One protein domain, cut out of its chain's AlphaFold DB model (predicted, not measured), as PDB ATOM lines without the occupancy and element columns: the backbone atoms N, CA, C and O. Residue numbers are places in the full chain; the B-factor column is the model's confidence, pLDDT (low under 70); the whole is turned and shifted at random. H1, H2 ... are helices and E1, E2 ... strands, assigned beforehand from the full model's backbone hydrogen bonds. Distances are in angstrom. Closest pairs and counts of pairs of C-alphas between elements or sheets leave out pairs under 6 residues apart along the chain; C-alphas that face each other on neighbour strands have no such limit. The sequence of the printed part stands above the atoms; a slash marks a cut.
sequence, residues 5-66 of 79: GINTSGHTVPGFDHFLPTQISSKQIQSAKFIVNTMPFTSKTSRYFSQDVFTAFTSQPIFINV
ATOM      1  N   GLY A   5      90.538 106.604  81.102       90.81
ATOM      2  CA  GLY A   5      91.112 105.592  81.974       90.81
ATOM      3  C   GLY A   5      92.566 105.318  81.607       90.81
ATOM      4  O   GLY A   5      92.931 105.290  80.433       90.81
ATOM      5  N   ILE A   6      93.404 105.086  82.612       89.12
ATOM      6  CA  ILE A   6      94.778 104.625  82.416       89.12
ATOM      7  C   ILE A   6      94.911 103.278  83.109       89.12
ATOM      8  O   ILE A   6      94.649 103.158  84.305       89.12
ATOM      9  N   ASN A   7      95.315 102.259  82.359       90.00
ATOM     10  CA  ASN A   7      95.639 100.946  82.907       90.00
ATOM     11  C   ASN A   7      96.847 100.356  82.172       90.00
ATOM     12  O   ASN A   7      97.358 100.952  81.231       90.00
ATOM     13  N   THR A   8      97.348  99.201  82.606       89.38
ATOM     14  CA  THR A   8      98.604  98.648  82.074       89.38
ATOM     15  C   THR A   8      98.571  98.394  80.564       89.38
ATOM     16  O   THR A   8      99.577  98.622  79.899       89.38
ATOM     17  N   SER A   9      97.439  97.945  80.017       89.69
ATOM     18  CA  SER A   9      97.327  97.520  78.614       89.69
ATOM     19  C   SER A   9      96.535  98.477  77.720       89.69
ATOM     20  O   SER A   9      96.491  98.273  76.513       89.69
ATOM     21  N   GLY A  10      95.894  99.501  78.287       89.75
ATOM     22  CA  GLY A  10      94.939 100.354  77.578       89.75
ATOM     23  C   GLY A  10      93.615  99.657  77.241       89.75
ATOM     24  O   GLY A  10      92.883 100.139  76.382       89.75
ATOM     25  N   HIS A  11      93.294  98.527  77.885       91.31
ATOM     26  CA  HIS A  11      92.029  97.828  77.640       91.31
ATOM     27  C   HIS A  11      90.830  98.662  78.103       91.31
ATOM     28  O   HIS A  11      90.928  99.431  79.059       91.31
ATOM     29  N   THR A  12      89.687  98.479  77.450       93.38
ATOM     30  CA  THR A  12      88.464  99.223  77.754       93.38
ATOM     31  C   THR A  12      87.773  98.710  79.015       93.38
ATOM     32  O   THR A  12      87.618  97.502  79.186       93.38
ATOM     33  N   VAL A  13      87.285  99.627  79.849       88.88
ATOM     34  CA  VAL A  13      86.412  99.355  81.002       88.88
ATOM     35  C   VAL A  13      85.124 100.178  80.846       88.88
ATOM     36  O   VAL A  13      85.208 101.342  80.443       88.88
ATOM     37  N   PRO A  14      83.936  99.616  81.145       91.00
ATOM     38  CA  PRO A  14      82.680 100.360  81.085       91.00
ATOM     39  C   PRO A  14      82.712 101.654  81.912       91.00
ATOM     40  O   PRO A  14      83.268 101.685  83.008       91.00
ATOM     41  N   GLY A  15      82.084 102.711  81.392       87.06
ATOM     42  CA  GLY A  15      81.962 104.002  82.082       87.06
ATOM     43  C   GLY A  15      83.075 105.018  81.800       87.06
ATOM     44  O   GLY A  15      83.080 106.071  82.431       87.06
ATOM     45  N   PHE A  16      83.983 104.739  80.861       87.19
ATOM     46  CA  PHE A  16      85.011 105.677  80.401       87.19
ATOM     47  C   PHE A  16      84.922 105.902  78.890       87.19
ATOM     48  O   PHE A  16      84.635 104.967  78.142       87.19
ATOM     49  N   ASP A  17      85.234 107.117  78.434       90.44
ATOM     50  CA  ASP A  17      85.184 107.470  77.008       90.44
ATOM     51  C   ASP A  17      86.380 106.906  76.224       90.44
ATOM     52  O   ASP A  17      86.243 106.496  75.073       90.44
ATOM     53  N   HIS A  18      87.571 106.891  76.836       88.12
ATOM     54  CA  HIS A  18      88.799 106.390  76.211       88.12
ATOM     55  C   HIS A  18      89.751 105.766  77.228       88.12
ATOM     56  O   HIS A  18      89.703 106.083  78.417       88.12
ATOM     57  N   PHE A  19      90.677 104.943  76.734       88.12
ATOM     58  CA  PHE A  19      91.746 104.362  77.536       88.12
ATOM     59  C   PHE A  19      93.112 104.609  76.929       88.12
ATOM     60  O   PHE A  19      93.271 104.661  75.710       88.12
ATOM     61  N   LEU A  20      94.097 104.728  77.811       88.00
ATOM     62  CA  LEU A  20      95.503 104.775  77.462       88.00
ATOM     63  C   LEU A  20      96.288 103.737  78.287       88.00
ATOM     64  O   LEU A  20      95.915 103.458  79.433       88.00
ATOM     65  N   PRO A  21      97.370 103.158  77.739       89.94
ATOM     66  CA  PRO A  21      98.280 102.324  78.517       89.94
ATOM     67  C   PRO A  21      99.062 103.169  79.541       89.94
ATOM     68  O   PRO A  21      99.159 104.382  79.412       89.94
ATOM     69  N   THR A  22      99.699 102.557  80.540       83.81
ATOM     70  CA  THR A  22     100.546 103.293  81.504       83.81
ATOM     71  C   THR A  22     101.805 103.898  80.867       83.81
ATOM     72  O   THR A  22     102.415 104.799  81.427       83.81
ATOM     73  N   GLN A  23     102.221 103.423  79.692       82.88
ATOM     74  CA  GLN A  23     103.343 103.996  78.939       82.88
ATOM     75  C   GLN A  23     102.867 105.139  78.032       82.88
ATOM     76  O   GLN A  23     102.947 105.048  76.810       82.88
ATOM     77  N   ILE A  24     102.321 106.197  78.629       74.94
ATOM     78  CA  ILE A  24     101.818 107.362  77.887       74.94
ATOM     79  C   ILE A  24     102.817 108.502  77.824       74.94
ATOM     80  O   ILE A  24     103.598 108.734  78.747       74.94
ATOM     81  N   SER A  25     102.717 109.280  76.748       69.06
ATOM     82  CA  SER A  25     103.323 110.605  76.707       69.06
ATOM     83  C   SER A  25     102.490 111.566  77.550       69.06
ATOM     84  O   SER A  25     101.262 111.602  77.440       69.06
ATOM     85  N   SER A  26     103.152 112.413  78.333       68.44
ATOM     86  CA  SER A  26     102.504 113.459  79.128       68.44
ATOM     87  C   SER A  26     101.626 114.410  78.296       68.44
ATOM     88  O   SER A  26     100.610 114.904  78.787       68.44
ATOM     89  N   LYS A  27     101.914 114.567  76.994       73.31
ATOM     90  CA  LYS A  27     101.086 115.329  76.042       73.31
ATOM     91  C   LYS A  27      99.646 114.820  75.930       73.31
ATOM     92  O   LYS A  27      98.748 115.597  75.627       73.31
ATOM     93  N   GLN A  28      99.408 113.530  76.170       78.94
ATOM     94  CA  GLN A  28      98.076 112.924  76.045       78.94
ATOM     95  C   GLN A  28      97.153 113.282  77.213       78.94
ATOM     96  O   GLN A  28      95.935 113.168  77.089       78.94
ATOM     97  N   ILE A  29      97.727 113.722  78.336       80.50
ATOM     98  CA  ILE A  29      96.990 114.046  79.561       80.50
ATOM     99  C   ILE A  29      97.115 115.518  79.960       80.50
ATOM    100  O   ILE A  29      96.404 115.942  80.859       80.50
ATOM    101  N   GLN A  30      97.933 116.318  79.267       84.62
ATOM    102  CA  GLN A  30      98.265 117.704  79.634       84.62
ATOM    103  C   GLN A  30      97.058 118.630  79.885       84.62
ATOM    104  O   GLN A  30      97.175 119.597  80.634       84.62
ATOM    105  N   SER A  31      95.903 118.335  79.275       86.25
ATOM    106  CA  SER A  31      94.657 119.102  79.409       86.25
ATOM    107  C   SER A  31      93.736 118.615  80.534       86.25
ATOM    108  O   SER A  31      92.591 119.073  80.626       86.25
ATOM    109  N   ALA A  32      94.151 117.631  81.335       87.31
ATOM    110  CA  ALA A  32      93.330 117.147  82.435       87.31
ATOM    111  C   ALA A  32      93.124 118.260  83.469       87.31
ATOM    112  O   ALA A  32      94.042 119.001  83.816       87.31
ATOM    113  N   LYS A  33      91.893 118.359  83.975       89.81
ATOM    114  CA  LYS A  33      91.528 119.263  85.081       89.81
ATOM    115  C   LYS A  33      91.507 118.541  86.426       89.81
ATOM    116  O   LYS A  33      91.739 119.152  87.461       89.81
ATOM    117  N   PHE A  34      91.245 117.239  86.384       90.12
ATOM    118  CA  PHE A  34      91.203 116.349  87.532       90.12
ATOM    119  C   PHE A  34      92.000 115.093  87.203       90.12
ATOM    120  O   PHE A  34      91.867 114.544  86.106       90.12
ATOM    121  N   ILE A  35      92.797 114.638  88.160       89.25
ATOM    122  CA  ILE A  35      93.532 113.377  88.096       89.25
ATOM    123  C   ILE A  35      93.150 112.581  89.334       89.25
ATOM    124  O   ILE A  35      93.338 113.054  90.451       89.25
ATOM    125  N   VAL A  36      92.631 111.372  89.136       90.38
ATOM    126  CA  VAL A  36      92.262 110.467  90.227       90.38
ATOM    127  C   VAL A  36      93.174 109.247  90.171       90.38
ATOM    128  O   VAL A  36      93.087 108.446  89.242       90.38
ATOM    129  N   ASN A  37      94.069 109.107  91.148       89.00
ATOM    130  CA  ASN A  37      94.938 107.943  91.265       89.00
ATOM    131  C   ASN A  37      94.269 106.836  92.084       89.00
ATOM    132  O   ASN A  37      94.062 106.991  93.288       89.00
ATOM    133  N   THR A  38      94.025 105.697  91.444       87.94
ATOM    134  CA  THR A  38      93.549 104.451  92.069       87.94
ATOM    135  C   THR A  38      94.551 103.301  91.922       87.94
ATOM    136  O   THR A  38      94.234 102.162  92.266       87.94
ATOM    137  N   MET A  39      95.759 103.559  91.404       85.50
ATOM    138  CA  MET A  39      96.738 102.502  91.151       85.50
ATOM    139  C   MET A  39      97.221 101.850  92.456       85.50
ATOM    140  O   MET A  39      97.427 102.547  93.456       85.50
ATOM    141  N   PRO A  40      97.461 100.525  92.458       85.06
ATOM    142  CA  PRO A  40      98.086  99.858  93.594       85.06
ATOM    143  C   PRO A  40      99.527 100.346  93.766       85.06
ATOM    144  O   PRO A  40     100.194 100.672  92.785       85.06
ATOM    145  N   PHE A  41     100.042 100.344  94.997       84.88
ATOM    146  CA  PHE A  41     101.455 100.621  95.248       84.88
ATOM    147  C   PHE A  41     102.315  99.410  94.863       84.88
ATOM    148  O   PHE A  41     102.288  98.374  95.525       84.88
ATOM    149  N   THR A  42     103.073  99.540  93.776       85.19
ATOM    150  CA  THR A  42     103.997  98.518  93.263       85.19
ATOM    151  C   THR A  42     105.293  99.183  92.805       85.19
ATOM    152  O   THR A  42     105.338 100.397  92.612       85.19
ATOM    153  N   SER A  43     106.341  98.401  92.539       85.75
ATOM    154  CA  SER A  43     107.581  98.919  91.942       85.75
ATOM    155  C   SER A  43     107.364  99.624  90.595       85.75
ATOM    156  O   SER A  43     108.126 100.524  90.255       85.75
ATOM    157  N   LYS A  44     106.314  99.259  89.847       84.12
ATOM    158  CA  LYS A  44     105.975  99.856  88.544       84.12
ATOM    159  C   LYS A  44     105.220 101.183  88.657       84.12
ATOM    160  O   LYS A  44     105.250 101.978  87.727       84.12
ATOM    161  N   THR A  45     104.523 101.413  89.766       83.50
ATOM    162  CA  THR A  45     103.591 102.542  89.942       83.50
ATOM    163  C   THR A  45     104.050 103.543  90.999       83.50
ATOM    164  O   THR A  45     103.529 104.654  91.048       83.50
ATOM    165  N   SER A  46     105.058 103.201  91.809       82.38
ATOM    166  CA  SER A  46     105.569 104.032  92.910       82.38
ATOM    167  C   SER A  46     106.113 105.397  92.480       82.38
ATOM    168  O   SER A  46     106.145 106.314  93.293       82.38
ATOM    169  N   ARG A  47     106.520 105.552  91.215       82.38
ATOM    170  CA  ARG A  47     107.015 106.818  90.642       82.38
ATOM    171  C   ARG A  47     106.187 107.320  89.464       82.38
ATOM    172  O   ARG A  47     106.655 108.168  88.714       82.38
ATOM    173  N   TYR A  48     104.986 106.775  89.275       82.12
ATOM    174  CA  TYR A  48     104.172 107.106  88.109       82.12
ATOM    175  C   TYR A  48     103.799 108.591  88.075       82.12
ATOM    176  O   TYR A  48     103.900 109.236  87.041       82.12
ATOM    177  N   PHE A  49     103.408 109.147  89.221       81.94
ATOM    178  CA  PHE A  49     103.153 110.577  89.373       81.94
ATOM    179  C   PHE A  49     104.406 111.273  89.907       81.94
ATOM    180  O   PHE A  49     104.518 111.550  91.099       81.94
ATOM    181  N   SER A  50     105.377 111.489  89.019       81.50
ATOM    182  CA  SER A  50     106.602 112.243  89.296       81.50
ATOM    183  C   SER A  50     106.419 113.745  89.043       81.50
ATOM    184  O   SER A  50     105.434 114.179  88.442       81.50
ATOM    185  N   GLN A  51     107.409 114.544  89.450       83.44
ATOM    186  CA  GLN A  51     107.462 115.974  89.135       83.44
ATOM    187  C   GLN A  51     107.358 116.233  87.623       83.44
ATOM    188  O   GLN A  51     106.635 117.137  87.207       83.44
ATOM    189  N   ASP A  52     108.012 115.415  86.796       82.06
ATOM    190  CA  ASP A  52     107.995 115.562  85.334       82.06
ATOM    191  C   ASP A  52     106.585 115.397  84.762       82.06
ATOM    192  O   ASP A  52     106.181 116.125  83.853       82.06
ATOM    193  N   VAL A  53     105.806 114.472  85.332       80.62
ATOM    194  CA  VAL A  53     104.408 114.272  84.946       80.62
ATOM    195  C   VAL A  53     103.581 115.503  85.296       80.62
ATOM    196  O   VAL A  53     102.853 115.992  84.437       80.62
ATOM    197  N   PHE A  54     103.724 116.051  86.506       82.62
ATOM    198  CA  PHE A  54     102.971 117.242  86.913       82.62
ATOM    199  C   PHE A  54     103.369 118.506  86.145       82.62
ATOM    200  O   PHE A  54     102.503 119.306  85.795       82.62
ATOM    201  N   THR A  55     104.651 118.655  85.812       84.31
ATOM    202  CA  THR A  55     105.177 119.828  85.089       84.31
ATOM    203  C   THR A  55     104.697 119.870  83.633       84.31
ATOM    204  O   THR A  55     104.696 120.922  83.002       84.31
ATOM    205  N   ALA A  56     104.238 118.741  83.091       81.69
ATOM    206  CA  ALA A  56     103.709 118.671  81.736       81.69
ATOM    207  C   ALA A  56     102.242 119.123  81.601       81.69
ATOM    208  O   ALA A  56     101.760 119.267  80.475       81.69
ATOM    209  N   PHE A  57     101.512 119.332  82.702       82.56
ATOM    210  CA  PHE A  57     100.132 119.815  82.626       82.56
ATOM    211  C   PHE A  57     100.085 121.326  82.445       82.56
ATOM    212  O   PHE A  57     100.695 122.084  83.194       82.56
ATOM    213  N   THR A  58      99.258 121.776  81.507       80.06
ATOM    214  CA  THR A  58      99.057 123.209  81.252       80.06
ATOM    215  C   THR A  58      98.052 123.847  82.213       80.06
ATOM    216  O   THR A  58      97.965 125.067  82.294       80.06
ATOM    217  N   SER A  59      97.251 123.037  82.915       75.69
ATOM    218  CA  SER A  59      96.036 123.477  83.616       75.69
ATOM    219  C   SER A  59      96.046 123.307  85.139       75.69
ATOM    220  O   SER A  59      94.967 123.343  85.718       75.69
ATOM    221  N   GLN A  60      97.213 123.130  85.781       84.50
ATOM    222  CA  GLN A  60      97.342 122.919  87.241       84.50
ATOM    223  C   GLN A  60      96.224 122.011  87.808       84.50
ATOM    224  O   GLN A  60      95.342 122.477  88.533       84.50
ATOM    225  N   PRO A  61      96.184 120.727  87.411       88.25
ATOM    226  CA  PRO A  61      95.070 119.844  87.730       88.25
ATOM    227  C   PRO A  61      94.920 119.610  89.231       88.25
ATOM    228  O   PRO A  61      95.903 119.502  89.964       88.25
ATOM    229  N   ILE A  62      93.679 119.394  89.664       90.44
ATOM    230  CA  ILE A  62      93.408 118.856  90.996       90.44
ATOM    231  C   ILE A  62      93.804 117.376  91.002       90.44
ATOM    232  O   ILE A  62      93.257 116.571  90.243       90.44
ATOM    233  N   PHE A  63      94.751 117.017  91.869       89.44
ATOM    234  CA  PHE A  63      95.204 115.643  92.069       89.44
ATOM    235  C   PHE A  63      94.527 115.018  93.293       89.44
ATOM    236  O   PHE A  63      94.657 115.511  94.411       89.44
ATOM    237  N   ILE A  64      93.816 113.913  93.077       88.44
ATOM    238  CA  ILE A  64      93.096 113.152  94.099       88.44
ATOM    239  C   ILE A  64      93.724 111.764  94.162       88.44
ATOM    240  O   ILE A  64      93.709 111.023  93.182       88.44
ATOM    241  N   ASN A  65      94.255 111.383  95.319       86.50
ATOM    242  CA  ASN A  65      94.792 110.045  95.530       86.50
ATOM    243  C   ASN A  65      93.849 109.232  96.418       86.50
ATOM    244  O   ASN A  65      93.642 109.575  97.578       86.50
ATOM    245  N   VAL A  66      93.294 108.159  95.861       84.19
ATOM    246  CA  VAL A  66      92.372 107.228  96.536       84.19
ATOM    247  C   VAL A  66      92.938 105.800  96.604       84.19
ATOM    248  O   VAL A  66      92.293 104.903  97.141       84.19
TER     249      VAL A  66
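What this domain is: This is residues 5 to 66 of the 79 residues of an uncharacterized protein of Lentilactobacillus hilgardii (UniProt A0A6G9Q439). Little regular structure is present: loops join two small separate parallel sheets, E3 with E4 and E1 with E2, and a short helix, H1. Of 62 printed residues, 20 are in named elements, in order E1, E2, E3, H1, E4, a mixed class. The whole is compact, radius of gyration of the C-alphas 11.5 A, spanning 28 by 27 by 22 A.

How they stand to each other: E3, residues 34 to 37, and E4, residues 62 to 65, are parallel neighbours, N 37 and O 64 within hydrogen-bond range at 2.8 A. With H1, residues 51 to 55, its O i to N i+4 pair within range, they form a strand-helix-strand unit, a helix between parallel neighbours, its crossover right-handed. E1, residues 5 to 7, and E2, residues 18 to 21, are parallel neighbours, N 5 and O 18 within range at 2.9 A. Both are apart from E3, E4 and H1.

Where its parts are: E2 runs 10.6 A from C-alpha 18 at (88.799, 106.390, 76.211) to C-alpha 21 at (98.280, 102.324, 78.517).

The domain as a whole: The printed part has no cut; links E2 to E3 and E3 to H1 are long; residues 25 to 26 have pLDDT under 70.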